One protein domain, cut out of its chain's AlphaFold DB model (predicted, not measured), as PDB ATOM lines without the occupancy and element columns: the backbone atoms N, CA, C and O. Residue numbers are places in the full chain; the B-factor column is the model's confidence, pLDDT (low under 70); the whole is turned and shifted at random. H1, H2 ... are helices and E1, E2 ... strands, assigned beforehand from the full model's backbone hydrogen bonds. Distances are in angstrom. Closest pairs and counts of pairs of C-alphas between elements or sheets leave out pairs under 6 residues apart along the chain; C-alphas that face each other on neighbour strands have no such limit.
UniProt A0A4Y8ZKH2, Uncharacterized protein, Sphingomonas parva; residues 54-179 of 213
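AT A GLANCE: This is residues 54 to 179 of the 213 residues of an uncharacterized protein of Sphingomonas parva (UniProt A0A4Y8ZKH2). Three small parts with few contacts between them make the model: two short parallel strands, E1 and E2, with H1 packed on E1; a loose group of helices, H2, H3 and H4; and the hairpin E3 and E4 at the end of the longest axis away from H1. A long stretch, residues 134 to 152, crosses the middle from H4 to the hairpin. The printed part has 126 residues, of which under half, 57, are in named elements, in the order E1 H1 E2 H2 H3 H4 E3 E4, class mixed. It is only just compact, close to loose, with a radius of gyration of the C-alphas of 16.2 A and spans of 48 by 35 by 23 A.

HOW THE PARTS SIT: E1, residues 60 to 63, and E2, residues 97 to 100, are parallel neighbours at 17 degrees, with N 61 and O 97 within hydrogen-bond range at 2.9 A. With H1, residues 67 to 83, they make a strand-helix-strand unit, two parallel neighbour strands with a helix between, whose crossover is left-handed. The closest C-alphas of E1 and H1, Val 62 and Gly 70, are 5.4 A apart. H2, residues 105 to 115, and H4, residues 125 to 133, only just touch, with 3 pairs of C-alphas within 8 A, the closest Gln 106 and Met 132 at 6.6 A; they run opposite ways at a steep tilt of 40 degrees. H3, residues 117 to 120, and H2 touch only at the corner, and only just, with 3 such pairs, the closest Arg 113 and Phe 120 at 7.1 A. E3, residues 153 to 156, and E4, residues 162 to 165, form an antiparallel hairpin, with N 155 and O 163 at 2.9 A. Both are apart from E1, H1, E2, H2 and H3. In H1, H2 and H4 every O i to N i+4 pair is within hydrogen-bond range; H3 is too short for one.

IN THESE COORDINATES: E1 begins at C-alpha 60 (40.773, -36.474, -40.144) and E4 ends at C-alpha 165 (65.500, -41.371, -38.136). H1 is 24.1 A from first to last C-alpha, H2 15.2 A and H4 12.2 A.

THE WHOLE: The C-alphas farthest apart, of Glu 68 and Ala 159, are 48.8 A apart. The printed part has no cut; the links H1 to E2 and H4 to E3 are long. Residues 155 to 162 and 165 to 179 have pLDDT under 70.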
ATOM      1  N   PHE A  54      47.571 -47.405 -39.154       88.75
ATOM      2  CA  PHE A  54      47.699 -46.126 -38.457       88.75
ATOM      3  C   PHE A  54      48.461 -46.309 -37.135       88.75
ATOM      4  O   PHE A  54      47.871 -46.585 -36.091       88.75
ATOM      5  N   ARG A  55      49.791 -46.149 -37.174       86.69
ATOM      6  CA  ARG A  55      50.639 -46.113 -35.965       86.69
ATOM      7  C   ARG A  55      50.412 -44.847 -35.140       86.69
ATOM      8  O   ARG A  55      50.421 -44.898 -33.910       86.69
ATOM      9  N   ASN A  56      50.163 -43.732 -35.823       86.88
ATOM     10  CA  ASN A  56      49.847 -42.452 -35.202       86.88
ATOM     11  C   ASN A  56      48.333 -42.272 -35.073       86.88
ATOM     12  O   ASN A  56      47.593 -42.758 -35.932       86.88
ATOM     13  N   PRO A  57      47.853 -41.568 -34.029       93.00
ATOM     14  CA  PRO A  57      46.433 -41.298 -33.886       93.00
ATOM     15  C   PRO A  57      45.868 -40.595 -35.129       93.00
ATOM     16  O   PRO A  57      46.480 -39.669 -35.664       93.00
ATOM     17  N   VAL A  58      44.705 -41.040 -35.598       94.38
ATOM     18  CA  VAL A  58      44.036 -40.499 -36.784       94.38
ATOM     19  C   VAL A  58      43.541 -39.084 -36.505       94.38
ATOM     20  O   VAL A  58      42.865 -38.817 -35.507       94.38
ATOM     21  N   CYS A  59      43.884 -38.187 -37.419       95.00
ATOM     22  CA  CYS A  59      43.512 -36.787 -37.470       95.00
ATOM     23  C   CYS A  59      42.839 -36.526 -38.828       95.00
ATOM     24  O   CYS A  59      43.539 -36.275 -39.816       95.00
ATOM     25  N   PRO A  60      41.505 -36.675 -38.906       95.75
ATOM     26  CA  PRO A  60      40.773 -36.474 -40.144       95.75
ATOM     27  C   PRO A  60      40.556 -34.986 -40.420       95.75
ATOM     28  O   PRO A  60      40.204 -34.226 -39.520       95.75
ATOM     29  N   GLU A  61      40.712 -34.598 -41.679       95.12
ATOM     30  CA  GLU A  61      40.447 -33.252 -42.180       95.12
ATOM     31  C   GLU A  61      39.624 -33.335 -43.466       95.12
ATOM     32  O   GLU A  61      39.884 -34.178 -44.330       95.12
ATOM     33  N   VAL A  62      38.627 -32.455 -43.584       96.75
ATOM     34  CA  VAL A  62      37.779 -32.334 -44.771       96.75
ATOM     35  C   VAL A  62      38.003 -30.965 -45.397       96.75
ATOM     36  O   VAL A  62      37.931 -29.950 -44.707       96.75
ATOM     37  N   ILE A  63      38.265 -30.943 -46.700       95.50
ATOM     38  CA  ILE A  63      38.584 -29.739 -47.473       95.50
ATOM     39  C   ILE A  63      37.587 -29.618 -48.630       95.50
ATOM     40  O   ILE A  63      37.195 -30.627 -49.218       95.50
ATOM     41  N   GLY A  64      37.194 -28.389 -48.972       95.38
ATOM     42  CA  GLY A  64      36.321 -28.103 -50.122       95.38
ATOM     43  C   GLY A  64      34.819 -28.108 -49.817       95.38
ATOM     44  O   GLY A  64      34.011 -27.906 -50.716       95.38
ATOM     45  N   LEU A  65      34.436 -28.288 -48.550       96.00
ATOM     46  CA  LEU A  65      33.061 -28.134 -48.070       96.00
ATOM     47  C   LEU A  65      32.953 -26.966 -47.087       96.00
ATOM     48  O   LEU A  65      33.939 -26.570 -46.464       96.00
ATOM     49  N   ALA A  66      31.736 -26.456 -46.901       96.56
ATOM     50  CA  ALA A  66      31.443 -25.570 -45.782       96.56
ATOM     51  C   ALA A  66      31.627 -26.308 -44.439       96.56
ATOM     52  O   ALA A  66      31.473 -27.530 -44.350       96.56
ATOM     53  N   ALA A  67      32.016 -25.556 -43.403       93.81
ATOM     54  CA  ALA A  67      32.513 -26.109 -42.141       93.81
ATOM     55  C   ALA A  67      31.510 -27.056 -41.460       93.81
ATOM     56  O   ALA A  67      31.899 -28.128 -40.999       93.81
ATOM     57  N   GLU A  68      30.223 -26.703 -41.472       95.19
ATOM     58  CA  GLU A  68      29.145 -27.524 -40.914       95.19
ATOM     59  C   GLU A  68      29.075 -28.898 -41.598       95.19
ATOM     60  O   GLU A  68      29.131 -29.929 -40.931       95.19
ATOM     61  N   GLN A  69      29.058 -28.948 -42.933       96.38
ATOM     62  CA  GLN A  69      29.038 -30.201 -43.693       96.38
ATOM     63  C   GLN A  69      30.329 -31.008 -43.500       96.38
ATOM     64  O   GLN A  69      30.283 -32.227 -43.323       96.38
ATOM     65  N   GLY A  70      31.483 -30.336 -43.504       95.94
ATOM     66  CA  GLY A  70      32.776 -30.973 -43.257       95.94
ATOM     67  C   GLY A  70      32.839 -31.628 -41.874       95.94
ATOM     68  O   GLY A  70      33.312 -32.760 -41.749       95.94
ATOM     69  N   SER A  71      32.290 -30.966 -40.852       95.44
ATOM     70  CA  SER A  71      32.247 -31.472 -39.475       95.44
ATOM     71  C   SER A  71      31.461 -32.781 -39.355       95.44
ATOM     72  O   SER A  71      31.903 -33.703 -38.671       95.44
ATOM     73  N   VAL A  72      30.353 -32.924 -40.092       97.31
ATOM     74  CA  VAL A  72      29.542 -34.153 -40.103       97.31
ATOM     75  C   VAL A  72      30.356 -35.338 -40.628       97.31
ATOM     76  O   VAL A  72      30.303 -36.437 -40.067       97.31
ATOM     77  N   ILE A  73      31.147 -35.120 -41.682       96.62
ATOM     78  CA  ILE A  73      32.024 -36.147 -42.256       96.62
ATOM     79  C   ILE A  73      33.163 -36.481 -41.285       96.62
ATOM     80  O   ILE A  73      33.418 -37.659 -41.030       96.62
ATOM     81  N   VAL A  74      33.805 -35.468 -40.693       96.31
ATOM     82  CA  VAL A  74      34.845 -35.648 -39.667       96.31
ATOM     83  C   VAL A  74      34.324 -36.497 -38.507       96.31
ATOM     84  O   VAL A  74      34.955 -37.489 -38.140       96.31
ATOM     85  N   GLU A  75      33.147 -36.177 -37.972       96.38
ATOM     86  CA  GLU A  75      32.535 -36.925 -36.875       96.38
ATOM     87  C   GLU A  75      32.206 -38.366 -37.266       96.38
ATOM     88  O   GLU A  75      32.389 -39.292 -36.470       96.38
ATOM     89  N   ARG A  76      31.789 -38.606 -38.513       96.81
ATOM     90  CA  ARG A  76      31.592 -39.971 -39.006       96.81
ATOM     91  C   ARG A  76      32.898 -40.760 -39.053       96.81
ATOM     92  O   ARG A  76      32.920 -41.897 -38.582       96.81
ATOM     93  N   VAL A  77      33.984 -40.171 -39.553       96.12
ATOM     94  CA  VAL A  77      35.307 -40.819 -39.557       96.12
ATOM     95  C   VAL A  77      35.761 -41.124 -38.130       96.12
ATOM     96  O   VAL A  77      36.228 -42.228 -37.856       96.12
ATOM     97  N   ARG A  78      35.564 -40.187 -37.195       95.69
ATOM     98  CA  ARG A  78      35.901 -40.378 -35.777       95.69
ATOM     99  C   ARG A  78      35.117 -41.532 -35.150       95.69
ATOM    100  O   ARG A  78      35.719 -42.379 -34.493       95.69
ATOM    101  N   LYS A  79      33.809 -41.623 -35.404       97.12
ATOM    102  CA  LYS A  79      32.968 -42.743 -34.944       97.12
ATOM    103  C   LYS A  79      33.444 -44.088 -35.497       97.12
ATOM    104  O   LYS A  79      33.541 -45.052 -34.741       97.12
ATOM    105  N   VAL A  80      33.781 -44.154 -36.787       96.75
ATOM    106  CA  VAL A  80      34.312 -45.382 -37.406       96.75
ATOM    107  C   VAL A  80      35.650 -45.766 -36.779       96.75
ATOM    108  O   VAL A  80      35.813 -46.914 -36.377       96.75
ATOM    109  N   ALA A  81      36.577 -44.817 -36.625       95.19
ATOM    110  CA  ALA A  81      37.882 -45.065 -36.018       95.19
ATOM    111  C   ALA A  81      37.760 -45.626 -34.593       95.19
ATOM    112  O   ALA A  81      38.416 -46.612 -34.268       95.19
ATOM    113  N   GLN A  82      36.871 -45.057 -33.771       95.62
ATOM    114  CA  GLN A  82      36.580 -45.579 -32.433       95.62
ATOM    115  C   GLN A  82      36.028 -47.005 -32.485       95.62
ATOM    116  O   GLN A  82      36.486 -47.863 -31.737       95.62
ATOM    117  N   HIS A  83      35.079 -47.265 -33.387       96.25
ATOM    118  CA  HIS A  83      34.461 -48.579 -33.539       96.25
ATOM    119  C   HIS A  83      35.476 -49.672 -33.903       96.25
ATOM    120  O   HIS A  83      35.394 -50.780 -33.380       96.25
ATOM    121  N   VAL A  84      36.459 -49.356 -34.752       93.81
ATOM    122  CA  VAL A  84      37.513 -50.301 -35.163       93.81
ATOM    123  C   VAL A  84      38.769 -50.256 -34.278       93.81
ATOM    124  O   VAL A  84      39.774 -50.881 -34.609       93.81
ATOM    125  N   GLY A  85      38.746 -49.521 -33.161       94.62
ATOM    126  CA  GLY A  85      39.855 -49.463 -32.199       94.62
ATOM    127  C   GLY A  85      41.076 -48.650 -32.650       94.62
ATOM    128  O   GLY A  85      42.160 -48.790 -32.080       94.62
ATOM    129  N   VAL A  86      40.929 -47.786 -33.654       94.38
ATOM    130  CA  VAL A  86      41.990 -46.882 -34.113       94.38
ATOM    131  C   VAL A  86      42.032 -45.640 -33.220       94.38
ATOM    132  O   VAL A  86      41.019 -44.982 -32.976       94.38
ATOM    133  N   LYS A  87      43.226 -45.297 -32.723       94.94
ATOM    134  CA  LYS A  87      43.427 -44.130 -31.851       94.94
ATOM    135  C   LYS A  87      43.075 -42.844 -32.594       94.94
ATOM    136  O   LYS A  87      43.487 -42.666 -33.733       94.94
ATOM    137  N   LEU A  88      42.390 -41.921 -31.923       95.12
ATOM    138  CA  LEU A  88      42.090 -40.590 -32.449       95.12
ATOM    139  C   LEU A  88      43.011 -39.532 -31.853       95.12
ATOM    140  O   LEU A  88      43.306 -39.543 -30.657       95.12
ATOM    141  N   ALA A  89      43.439 -38.595 -32.692       93.75
ATOM    142  CA  ALA A  89      44.179 -37.425 -32.258       93.75
ATOM    143  C   ALA A  89      43.258 -36.396 -31.571       93.75
ATOM    144  O   ALA A  89      42.034 -36.370 -31.775       93.75
ATOM    145  N   LYS A  90      43.870 -35.537 -30.745       90.38
ATOM    146  CA  LYS A  90      43.204 -34.381 -30.123       90.38
ATOM    147  C   LYS A  90      42.832 -33.335 -31.192       90.38
ATOM    148  O   LYS A  90      43.519 -33.277 -32.209       90.38
ATOM    149  N   PRO A  91      41.803 -32.498 -30.964       87.69
ATOM    150  CA  PRO A  91      41.500 -31.367 -31.845       87.69
ATOM    151  C   PRO A  91      42.733 -30.480 -32.100       87.69
ATOM    152  O   PRO A  91      43.576 -30.335 -31.215       87.69
ATOM    153  N   GLY A  92      42.844 -29.907 -33.303       85.88
ATOM    154  CA  GLY A  92      44.005 -29.097 -33.715       85.88
ATOM    155  C   GLY A  92      45.258 -29.906 -34.087       85.88
ATOM    156  O   GLY A  92      46.351 -29.354 -34.183       85.88
ATOM    157  N   CYS A  93      45.124 -31.220 -34.268       90.88
ATOM    158  CA  CYS A  93      46.185 -32.088 -34.768       90.88
ATOM    159  C   CYS A  93      46.535 -31.806 -36.240       90.88
ATOM    160  O   CYS A  93      45.757 -31.219 -36.985       90.88
ATOM    161  N   ALA A  94      47.710 -32.269 -36.675       89.88
ATOM    162  CA  ALA A  94      48.073 -32.240 -38.089       89.88
ATOM    163  C   ALA A  94      47.435 -33.423 -38.831       89.88
ATOM    164  O   ALA A  94      47.576 -34.573 -38.405       89.88
ATOM    165  N   ALA A  95      46.755 -33.125 -39.939       91.88
ATOM    166  CA  ALA A  95      45.957 -34.087 -40.682       91.88
ATOM    167  C   ALA A  95      46.802 -35.190 -41.332       91.88
ATOM    168  O   ALA A  95      47.693 -34.912 -42.139       91.88
ATOM    169  N   ASN A  96      46.466 -36.442 -41.021       90.44
ATOM    170  CA  ASN A  96      47.032 -37.652 -41.632       90.44
ATOM    171  C   ASN A  96      45.975 -38.495 -42.371       90.44
ATOM    172  O   ASN A  96      46.306 -39.540 -42.924       90.44
ATOM    173  N   LEU A  97      44.724 -38.034 -42.397       93.38
ATOM    174  CA  LEU A  97      43.644 -38.554 -43.227       93.38
ATOM    175  C   LEU A  97      42.919 -37.348 -43.819       93.38
ATOM    176  O   LEU A  97      42.364 -36.537 -43.081       93.38
ATOM    177  N   ARG A  98      42.949 -37.209 -45.144       93.81
ATOM    178  CA  ARG A  98      42.358 -36.066 -45.844       93.81
ATOM    179  C   ARG A  98      41.243 -36.531 -46.757       93.81
ATOM    180  O   ARG A  98      41.428 -37.465 -47.530       93.81
ATOM    181  N   ILE A  99      40.110 -35.853 -46.672       95.62
ATOM    182  CA  ILE A  99      38.980 -36.020 -47.580       95.62
ATOM    183  C   ILE A  99      38.817 -34.689 -48.296       95.62
ATOM    184  O   ILE A  99      38.509 -33.675 -47.671       95.62
ATOM    185  N   VAL A 100      39.061 -34.677 -49.599       95.62
ATOM    186  CA  VAL A 100      38.968 -33.460 -50.403       95.62
ATOM    187  C   VAL A 100      37.777 -33.604 -51.331       95.62
ATOM    188  O   VAL A 100      37.708 -34.558 -52.103       95.62
ATOM    189  N   VAL A 101      36.834 -32.671 -51.237       96.06
ATOM    190  CA  VAL A 101      35.684 -32.606 -52.137       96.06
ATOM    191  C   VAL A 101      35.955 -31.530 -53.174       96.06
ATOM    192  O   VAL A 101      36.163 -30.368 -52.836       96.06
ATOM    193  N   VAL A 102      35.974 -31.938 -54.437       94.56
ATOM    194  CA  VAL A 102      36.269 -31.073 -55.581       94.56
ATOM    195  C   VAL A 102      35.262 -31.327 -56.703       94.56
ATOM    196  O   VAL A 102      34.731 -32.436 -56.786       94.56
ATOM    197  N   PRO A 103      35.006 -30.338 -57.578       93.00
ATOM    198  CA  PRO A 103      34.132 -30.528 -58.736       93.00
ATOM    199  C   PRO A 103      34.672 -31.556 -59.737       93.00
ATOM    200  O   PRO A 103      33.895 -32.304 -60.321       93.00
ATOM    201  N   ASP A 104      35.996 -31.599 -59.915       91.38
ATOM    202  CA  ASP A 104      36.690 -32.520 -60.814       91.38
ATOM    203  C   ASP A 104      37.836 -33.206 -60.062       91.38
ATOM    204  O   ASP A 104      38.853 -32.591 -59.724       91.38
ATOM    205  N   SER A 105      37.643 -34.489 -59.754       90.56
ATOM    206  CA  SER A 105      38.619 -35.285 -59.009       90.56
ATOM    207  C   SER A 105      39.862 -35.615 -59.835       90.56
ATOM    208  O   SER A 105      40.957 -35.632 -59.278       90.56
ATOM    209  N   GLN A 106      39.726 -35.816 -61.147       88.81
ATOM    210  CA  GLN A 106      40.848 -36.176 -62.012       88.81
ATOM    211  C   GLN A 106      41.767 -34.978 -62.231       88.81
ATOM    212  O   GLN A 106      42.977 -35.085 -62.020       88.81
ATOM    213  N   ALA A 107      41.195 -33.810 -62.536       91.31
ATOM    214  CA  ALA A 107      41.962 -32.572 -62.646       91.31
ATOM    215  C   ALA A 107      42.679 -32.233 -61.328       91.31
ATOM    216  O   ALA A 107      43.855 -31.869 -61.333       91.31
ATOM    217  N   PHE A 108      42.007 -32.415 -60.185       92.12
ATOM    218  CA  PHE A 108      42.619 -32.176 -58.879       92.12
ATOM    219  C   PHE A 108      43.805 -33.105 -58.602       92.12
ATOM    220  O   PHE A 108      44.841 -32.643 -58.124       92.12
ATOM    221  N   VAL A 109      43.677 -34.407 -58.870       90.62
ATOM    222  CA  VAL A 109      44.766 -35.357 -58.602       90.62
ATOM    223  C   VAL A 109      45.937 -35.141 -59.569       90.62
ATOM    224  O   VAL A 109      47.086 -35.216 -59.128       90.62
ATOM    225  N   ALA A 110      45.674 -34.797 -60.835       90.94
ATOM    226  CA  ALA A 110      46.711 -34.414 -61.795       90.94
ATOM    227  C   ALA A 110      47.524 -33.204 -61.297       90.94
ATOM    228  O   ALA A 110      48.748 -33.283 -61.195       90.94
ATOM    229  N   GLU A 111      46.848 -32.138 -60.864       93.50
ATOM    230  CA  GLU A 111      47.500 -30.947 -60.306       93.50
ATOM    231  C   GLU A 111      48.248 -31.261 -58.998       93.50
ATOM    232  O   GLU A 111      49.383 -30.830 -58.779       93.50
ATOM    233  N   LEU A 112      47.641 -32.057 -58.111       91.81
ATOM    234  CA  LEU A 112      48.255 -32.443 -56.841       91.81
ATOM    235  C   LEU A 112      49.552 -33.224 -57.065       91.81
ATOM    236  O   LEU A 112      50.509 -33.061 -56.303       91.81
ATOM    237  N   ARG A 113      49.598 -34.064 -58.103       89.19
ATOM    238  CA  ARG A 113      50.796 -34.814 -58.486       89.19
ATOM    239  C   ARG A 113      51.921 -33.884 -58.919       89.19
ATOM    240  O   ARG A 113      53.056 -34.094 -58.494       89.19
ATOM    241  N   GLU A 114      51.614 -32.866 -59.714       91.12
ATOM    242  CA  GLU A 114      52.601 -31.894 -60.189       91.12
ATOM    243  C   GLU A 114      53.115 -31.008 -59.048       91.12
ATOM    244  O   GLU A 114      54.324 -30.875 -58.845       91.12
ATOM    245  N   GLN A 115      52.211 -30.455 -58.236       92.19
ATOM    246  CA  GLN A 115      52.586 -29.508 -57.185       92.19
ATOM    247  C   GLN A 115      53.140 -30.169 -55.918       92.19
ATOM    248  O   GLN A 115      53.924 -29.566 -55.173       92.19
ATOM    249  N   LYS A 116      52.662 -31.371 -55.586       88.06
ATOM    250  CA  LYS A 116      52.916 -32.042 -54.303       88.06
ATOM    251  C   LYS A 116      53.166 -33.546 -54.510       88.06
ATOM    252  O   LYS A 116      52.487 -34.367 -53.889       88.06
ATOM    253  N   PRO A 117      54.213 -33.936 -55.264       84.06
ATOM    254  CA  PRO A 117      54.482 -35.337 -55.613       84.06
ATOM    255  C   PRO A 117      54.665 -36.259 -54.395       84.06
ATOM    256  O   PRO A 117      54.420 -37.459 -54.470       84.06
ATOM    257  N   HIS A 118      55.031 -35.706 -53.234       79.62
ATOM    258  CA  HIS A 118      55.168 -36.473 -51.996       79.62
ATOM    259  C   HIS A 118      53.865 -37.152 -51.523       79.62
ATOM    260  O   HIS A 118      53.955 -38.156 -50.822       79.62
ATOM    261  N   PHE A 119      52.670 -36.690 -51.927       84.00
ATOM    262  CA  PHE A 119      51.405 -37.390 -51.626       84.00
ATOM    263  C   PHE A 119      51.265 -38.742 -52.328       84.00
ATOM    264  O   PHE A 119      50.424 -39.543 -51.928       84.00
ATOM    265  N   PHE A 120      52.090 -39.003 -53.337       84.62
ATOM    266  CA  PHE A 120      52.102 -40.241 -54.115       84.62
ATOM    267  C   PHE A 120      53.386 -41.039 -53.876       84.62
ATOM    268  O   PHE A 120      53.757 -41.899 -54.669       84.62
ATOM    269  N   SER A 121      54.106 -40.744 -52.788       76.31
ATOM    270  CA  SER A 121      55.339 -41.463 -52.467       76.31
ATOM    271  C   SER A 121      55.065 -42.933 -52.201       76.31
ATOM    272  O   SER A 121      54.192 -43.276 -51.406       76.31
ATOM    273  N   GLY A 122      55.841 -43.782 -52.866       73.00
ATOM    274  CA  GLY A 122      55.688 -45.229 -52.806       73.00
ATOM    275  C   GLY A 122      54.549 -45.801 -53.644       73.00
ATOM    276  O   GLY A 122      54.293 -46.996 -53.558       73.00
ATOM    277  N   MET A 123      53.897 -44.978 -54.466       81.00
ATOM    278  CA  MET A 123      52.981 -45.447 -55.498       81.00
ATOM    279  C   MET A 123      53.769 -45.896 -56.734       81.00
ATOM    280  O   MET A 123      54.576 -45.132 -57.267       81.00
ATOM    281  N   GLU A 124      53.529 -47.119 -57.205       80.88
ATOM    282  CA  GLU A 124      54.100 -47.604 -58.466       80.88
ATOM    283  C   GLU A 124      53.468 -46.907 -59.681       80.88
ATOM    284  O   GLU A 124      52.341 -46.413 -59.624       80.88
ATOM    285  N   HIS A 125      54.170 -46.909 -60.818       83.25
ATOM    286  CA  HIS A 125      53.674 -46.290 -62.053       83.25
ATOM    287  C   HIS A 125      52.329 -46.875 -62.509       83.25
ATOM    288  O   HIS A 125      51.414 -46.133 -62.848       83.25
ATOM    289  N   SER A 126      52.184 -48.199 -62.455       83.19
ATOM    290  CA  SER A 126      50.943 -48.901 -62.802       83.19
ATOM    291  C   SER A 126      49.788 -48.551 -61.853       83.19
ATOM    292  O   SER A 126      48.632 -48.466 -62.267       83.19
ATOM    293  N   GLU A 127      50.081 -48.316 -60.570       82.19
ATOM    294  CA  GLU A 127      49.089 -47.867 -59.596       82.19
ATOM    295  C   GLU A 127      48.650 -46.430 -59.872       82.19
ATOM    296  O   GLU A 127      47.455 -46.139 -59.818       82.19
ATOM    297  N   MET A 128      49.595 -45.564 -60.237       85.69
ATOM    298  CA  MET A 128      49.301 -44.203 -60.670       85.69
ATOM    299  C   MET A 128      48.418 -44.197 -61.921       85.69
ATOM    300  O   MET A 128      47.385 -43.536 -61.936       85.69
ATOM    301  N   GLU A 129      48.768 -44.966 -62.953       86.19
ATOM    302  CA  GLU A 129      47.947 -45.097 -64.164       86.19
ATOM    303  C   GLU A 129      46.532 -45.583 -63.841       86.19
ATOM    304  O   GLU A 129      45.550 -45.056 -64.369       86.19
ATOM    305  N   ARG A 130      46.402 -46.552 -62.926       85.81
ATOM    306  CA  ARG A 130      45.096 -47.031 -62.466       85.81
ATOM    307  C   ARG A 130      44.308 -45.942 -61.741       85.81
ATOM    308  O   ARG A 130      43.110 -45.847 -61.964       85.81
ATOM    309  N   LEU A 131      44.948 -45.131 -60.899       87.19
ATOM    310  CA  LEU A 131      44.297 -44.009 -60.217       87.19
ATOM    311  C   LEU A 131      43.811 -42.944 -61.216       87.19
ATOM    312  O   LEU A 131      42.708 -42.425 -61.074       87.19
ATOM    313  N   MET A 132      44.617 -42.649 -62.242       85.12
ATOM    314  CA  MET A 132      44.319 -41.634 -63.270       85.12
ATOM    315  C   MET A 132      43.270 -42.087 -64.286       85.12
ATOM    316  O   MET A 132      42.560 -41.268 -64.860       85.12
ATOM    317  N   SER A 133      43.155 -43.392 -64.522       86.31
ATOM    318  CA  SER A 133      42.145 -43.958 -65.427       86.31
ATOM    319  C   SER A 133      40.821 -44.296 -64.731       86.31
ATOM    320  O   SER A 133      39.848 -44.658 -65.397       86.31
ATOM    321  N   ASP A 134      40.759 -44.180 -63.403       83.38
ATOM    322  CA  ASP A 134      39.577 -44.516 -62.617       83.38
ATOM    323  C   ASP A 134      38.493 -43.432 -62.725       83.38
ATOM    324  O   ASP A 134      38.642 -42.315 -62.242       83.38
ATOM    325  N   GLN A 135      37.360 -43.769 -63.337       80.25
ATOM    326  CA  GLN A 135      36.239 -42.838 -63.525       80.25
ATOM    327  C   GLN A 135      35.237 -42.855 -62.361       80.25
ATOM    328  O   GLN A 135      34.149 -42.284 -62.462       80.25
ATOM    329  N   ARG A 136      35.551 -43.540 -61.255       83.44
ATOM    330  CA  ARG A 136      34.675 -43.562 -60.082       83.44
ATOM    331  C   ARG A 136      34.598 -42.176 -59.428       83.44
ATOM    332  O   ARG A 136      35.586 -41.448 -59.396       83.44
ATOM    333  N   PRO A 137      33.454 -41.832 -58.811       82.31
ATOM    334  CA  PRO A 137      33.242 -40.518 -58.193       82.31
ATOM    335  C   PRO A 137      34.124 -40.256 -56.960       82.31
ATOM    336  O   PRO A 137      34.168 -39.133 -56.469       82.31
ATOM    337  N   ALA A 138      34.803 -41.280 -56.439       88.00
ATOM    338  CA  ALA A 138      35.720 -41.165 -55.318       88.00
ATOM    339  C   ALA A 138      37.022 -41.904 -55.629       88.00
ATOM    340  O   ALA A 138      37.021 -43.113 -55.877       88.00
ATOM    341  N   LEU A 139      38.124 -41.165 -55.559       89.38
ATOM    342  CA  LEU A 139      39.481 -41.678 -55.689       89.38
ATOM    343  C   LEU A 139      40.098 -41.798 -54.296       89.38
ATOM    344  O   LEU A 139      39.968 -40.892 -53.472       89.38
ATOM    345  N   ALA A 140      40.764 -42.916 -54.025       88.06
ATOM    346  CA  ALA A 140      41.401 -43.167 -52.740       88.06
ATOM    347  C   ALA A 140      42.736 -43.876 -52.940       88.06
ATOM    348  O   ALA A 140      42.836 -44.850 -53.687       88.06
ATOM    349  N   TRP A 141      43.748 -43.399 -52.227       87.69
ATOM    350  CA  TRP A 141      45.066 -44.007 -52.158       87.69
ATOM    351  C   TRP A 141      45.649 -43.792 -50.763       87.69
ATOM    352  O   TRP A 141      45.145 -42.984 -49.979       87.69
ATOM    353  N   ASN A 142      46.717 -44.520 -50.451       84.38
ATOM    354  CA  ASN A 142      47.435 -44.375 -49.192       84.38
ATOM    355  C   ASN A 142      48.888 -44.030 -49.494       84.38
ATOM    356  O   ASN A 142      49.517 -44.683 -50.321       84.38
ATOM    357  N   ALA A 143      49.427 -43.043 -48.789       82.12
ATOM    358  CA  ALA A 143      50.861 -42.812 -48.753       82.12
ATOM    359  C   ALA A 143      51.414 -43.474 -47.491       82.12
ATOM    360  O   ALA A 143      51.005 -43.150 -46.372       82.12
ATOM    361  N   VAL A 144      52.304 -44.442 -47.680       80.00
ATOM    362  CA  VAL A 144      52.829 -45.277 -46.599       80.00
ATOM    363  C   VAL A 144      54.255 -44.884 -46.258       80.00
ATOM    364  O   VAL A 144      54.978 -44.302 -47.064       80.00
ATOM    365  N   GLN A 145      54.674 -45.226 -45.048       78.94
ATOM    366  CA  GLN A 145      56.030 -44.992 -44.592       78.94
ATOM    367  C   GLN A 145      56.494 -46.186 -43.772       78.94
ATOM    368  O   GLN A 145      55.810 -46.605 -42.836       78.94
ATOM    369  N   LEU A 146      57.664 -46.717 -44.117       80.56
ATOM    370  CA  LEU A 146      58.264 -47.808 -43.369       80.56
ATOM    371  C   LEU A 146      58.780 -47.285 -42.024       80.56
ATOM    372  O   LEU A 146      59.525 -46.301 -41.969       80.56
ATOM    373  N   GLN A 147      58.373 -47.954 -40.948       80.88
ATOM    374  CA  GLN A 147      58.806 -47.660 -39.588       80.88
ATOM    375  C   GLN A 147      59.331 -48.923 -38.911       80.88
ATOM    376  O   GLN A 147      58.775 -50.004 -39.112       80.88
ATOM    377  N   ASN A 148      60.381 -48.775 -38.105       83.00
ATOM    378  CA  ASN A 148      60.852 -49.851 -37.236       83.00
ATOM    379  C   ASN A 148      59.981 -49.959 -35.963       83.00
ATOM    380  O   ASN A 148      59.049 -49.181 -35.749       83.00
ATOM    381  N   GLU A 149      60.289 -50.927 -35.107       83.38
ATOM    382  CA  GLU A 149      59.619 -51.192 -33.830       83.38
ATOM    383  C   GLU A 149      59.631 -49.998 -32.859       83.38
ATOM    384  O   GLU A 149      58.700 -49.840 -32.069       83.38
ATOM    385  N   ASP A 150      60.632 -49.124 -32.974       81.31
ATOM    386  CA  ASP A 150      60.779 -47.912 -32.164       81.31
ATOM    387  C   ASP A 150      60.010 -46.708 -32.743       81.31
ATOM    388  O   ASP A 150      60.027 -45.615 -32.171       81.31
ATOM    389  N   GLY A 151      59.352 -46.875 -33.897       76.88
ATOM    390  CA  GLY A 151      58.664 -45.802 -34.617       76.88
ATOM    391  C   GLY A 151      59.604 -44.860 -35.374       76.88
ATOM    392  O   GLY A 151      59.202 -43.765 -35.774       76.88
ATOM    393  N   HIS A 152      60.864 -45.247 -35.575       81.00
ATOM    394  CA  HIS A 152      61.770 -44.516 -36.447       81.00
ATOM    395  C   HIS A 152      61.413 -44.767 -37.906       81.00
ATOM    396  O   HIS A 152      61.083 -45.881 -38.300       81.00
ATOM    397  N   VAL A 153      61.526 -43.721 -38.714       78.12
ATOM    398  CA  VAL A 153      61.160 -43.717 -40.127       78.12
ATOM    399  C   VAL A 153      62.346 -44.120 -40.979       78.12
ATOM    400  O   VAL A 153      63.448 -43.605 -40.778       78.12
ATOM    401  N   PHE A 154      62.113 -44.989 -41.957       76.75
ATOM    402  CA  PHE A 154      63.111 -45.317 -42.960       76.75
ATOM    403  C   PHE A 154      63.385 -44.129 -43.892       76.75
ATOM    404  O   PHE A 154      62.468 -43.570 -44.495       76.75
ATOM    405  N   ALA A 155      64.660 -43.778 -44.043       68.56
ATOM    406  CA  ALA A 155      65.136 -42.807 -45.014       68.56
ATOM    407  C   ALA A 155      66.414 -43.316 -45.696       68.56
ATOM    408  O   ALA A 155      67.395 -43.666 -45.029       68.56
ATOM    409  N   SER A 156      66.406 -43.294 -47.029       58.59
ATOM    410  CA  SER A 156      67.598 -43.424 -47.869       58.59
ATOM    411  C   SER A 156      68.110 -42.019 -48.189       58.59
ATOM    412  O   SER A 156      67.329 -41.136 -48.551       58.59
ATOM    413  N   ASN A 157      69.406 -41.769 -48.002       61.84
ATOM    414  CA  ASN A 157      70.033 -40.543 -48.499       61.84
ATOM    415  C   ASN A 157      70.684 -40.791 -49.866       61.84
ATOM    416  O   ASN A 157      71.026 -41.920 -50.198       61.84
ATOM    417  N   GLY A 158      70.930 -39.727 -50.637       43.88
ATOM    418  CA  GLY A 158      71.531 -39.812 -51.979       43.88
ATOM    419  C   GLY A 158      72.936 -40.438 -52.047       43.88
ATOM    420  O   GLY A 158      73.472 -40.595 -53.135       43.88
ATOM    421  N   ALA A 159      73.532 -40.807 -50.907       62.50
ATOM    422  CA  ALA A 159      74.775 -41.574 -50.821       62.50
ATOM    423  C   ALA A 159      74.540 -43.089 -50.620       62.50
ATOM    424  O   ALA A 159      75.482 -43.809 -50.293       62.50
ATOM    425  N   GLY A 160      73.295 -43.568 -50.738       57.53
ATOM    426  CA  GLY A 160      72.926 -44.977 -50.566       57.53
ATOM    427  C   GLY A 160      73.009 -45.476 -49.120       57.53
ATOM    428  O   GLY A 160      73.043 -46.681 -48.884       57.53
ATOM    429  N   ARG A 161      73.081 -44.574 -48.127       65.88
ATOM    430  CA  ARG A 161      73.034 -44.974 -46.716       65.88
ATOM    431  C   ARG A 161      71.591 -45.003 -46.243       65.88
ATOM    432  O   ARG A 161      70.915 -43.976 -46.186       65.88
ATOM    433  N   ASN A 162      71.201 -46.190 -45.816       69.19
ATOM    434  CA  ASN A 162      69.918 -46.508 -45.217       69.19
ATOM    435  C   ASN A 162      69.955 -46.174 -43.727       69.19
ATOM    436  O   ASN A 162      70.834 -46.643 -43.002       69.19
ATOM    437  N   SER A 163      69.021 -45.351 -43.257       74.12
ATOM    438  CA  SER A 163      68.945 -44.982 -41.844       74.12
ATOM    439  C   SER A 163      67.509 -44.919 -41.352       74.12
ATOM    440  O   SER A 163      66.594 -44.593 -42.104       74.12
ATOM    441  N   PHE A 164      67.335 -45.199 -40.067       75.56
ATOM    442  CA  PHE A 164      66.095 -44.959 -39.352       75.56
ATOM    443  C   PHE A 164      66.255 -43.684 -38.525       75.56
ATOM    444  O   PHE A 164      67.140 -43.604 -37.673       75.56
ATOM    445  N   SER A 165      65.438 -42.673 -38.808       65.88
ATOM    446  CA  SER A 165      65.500 -41.371 -38.136       65.88
ATOM    447  C   SER A 165      64.189 -41.053 -37.428       65.88
ATOM    448  O   SER A 165      63.103 -41.393 -37.901       65.88
ATOM    449  N   ARG A 166      64.275 -40.362 -36.287       64.81
ATOM    450  CA  ARG A 166      63.095 -39.851 -35.585       64.81
ATOM    451  C   ARG A 166      62.530 -38.671 -36.374       64.81
ATOM    452  O   ARG A 166      63.093 -37.579 -36.343       64.81
ATOM    453  N   MET A 167      61.425 -38.891 -37.077       61.34
ATOM    454  CA  MET A 167      60.704 -37.847 -37.803       61.34
ATOM    455  C   MET A 167      59.407 -37.489 -37.061       61.34
ATOM    456  O   MET A 167      58.901 -38.318 -36.301       61.34
ATOM    457  N   PRO A 168      58.860 -36.267 -37.218       57.41
ATOM    458  CA  PRO A 168      57.594 -35.922 -36.592       57.41
ATOM    459  C   PRO A 168      56.487 -36.891 -37.041       57.41
ATOM    460  O   PRO A 168      56.350 -37.120 -38.244       57.41
ATOM    461  N   PRO A 169      55.658 -37.407 -36.116       53.41
ATOM    462  CA  PRO A 169      54.694 -38.478 -36.391       53.41
ATOM    463  C   PRO A 169      53.635 -38.124 -37.452       53.41
ATOM    464  O   PRO A 169      52.997 -39.002 -38.023       53.41
ATOM    465  N   ASN A 170      53.450 -36.841 -37.762       56.66
ATOM    466  CA  ASN A 170      52.385 -36.379 -38.654       56.66
ATOM    467  C   ASN A 170      52.891 -35.951 -40.039       56.66
ATOM    468  O   ASN A 170      52.162 -35.291 -40.777       56.66
ATOM    469  N   ARG A 171      54.141 -36.272 -40.396       54.69
ATOM    470  CA  ARG A 171      54.705 -35.933 -41.705       54.69
ATOM    471  C   ARG A 171      54.872 -37.196 -42.542       54.69
ATOM    472  O   ARG A 171      55.812 -37.954 -42.331       54.69
ATOM    473  N   VAL A 172      53.995 -37.376 -43.528       55.97
ATOM    474  CA  VAL A 172      54.267 -38.293 -44.638       55.97
ATOM    475  C   VAL A 172      55.405 -37.671 -45.438       55.97
ATOM    476  O   VAL A 172      55.219 -36.690 -46.158       55.97
ATOM    477  N   THR A 173      56.617 -38.169 -45.233       51.12
ATOM    478  CA  THR A 173      57.740 -37.865 -46.113       51.12
ATOM    479  C   THR A 173      57.908 -39.002 -47.086       51.12
ATOM    480  O   THR A 173      57.728 -40.161 -46.717       51.12
ATOM    481  N   SER A 174      58.295 -38.648 -48.304       44.50
ATOM    482  CA  SER A 174      58.782 -39.569 -49.314       44.50
ATOM    483  C   SER A 174      59.985 -40.346 -48.768       44.50
ATOM    484  O   SER A 174      61.128 -39.914 -48.899       44.50
ATOM    485  N   GLY A 175      59.732 -41.462 -48.088       49.00
ATOM    486  CA  GLY A 175      60.647 -42.587 -48.143       49.00
ATOM    487  C   GLY A 175      60.477 -43.166 -49.536       49.00
ATOM    488  O   GLY A 175      59.346 -43.384 -49.969       49.00
ATOM    489  N   ASP A 176      61.568 -43.320 -50.274       45.94
ATOM    490  CA  ASP A 176      61.503 -43.948 -51.584       45.94
ATOM    491  C   ASP A 176      61.112 -45.422 -51.395       45.94
ATOM    492  O   ASP A 176      61.952 -46.261 -51.066       45.94
ATOM    493  N   ALA A 177      59.815 -45.728 -51.502       46.59
ATOM    494  CA  ALA A 177      59.321 -47.081 -51.262       46.59
ATOM    495  C   ALA A 177      59.818 -48.062 -52.331       46.59
ATOM    496  O   ALA A 177      59.875 -49.257 -52.059       46.59
ATOM    497  N   SER A 178      60.273 -47.571 -53.494       45.06
ATOM    498  CA  SER A 178      60.912 -48.421 -54.505       45.06
ATOM    499  C   SER A 178      62.232 -49.031 -54.008       45.06
ATOM    500  O   SER A 178      62.605 -50.117 -54.436       45.06
ATOM    501  N   GLN A 179      62.895 -48.392 -53.034       46.84
ATOM    502  CA  GLN A 179      64.132 -48.882 -52.412       46.84
ATOM    503  C   GLN A 179      63.890 -49.703 -51.133       46.84
ATOM    504  O   GLN A 179      64.813 -50.351 -50.641       46.84
TER     505      GLN A 179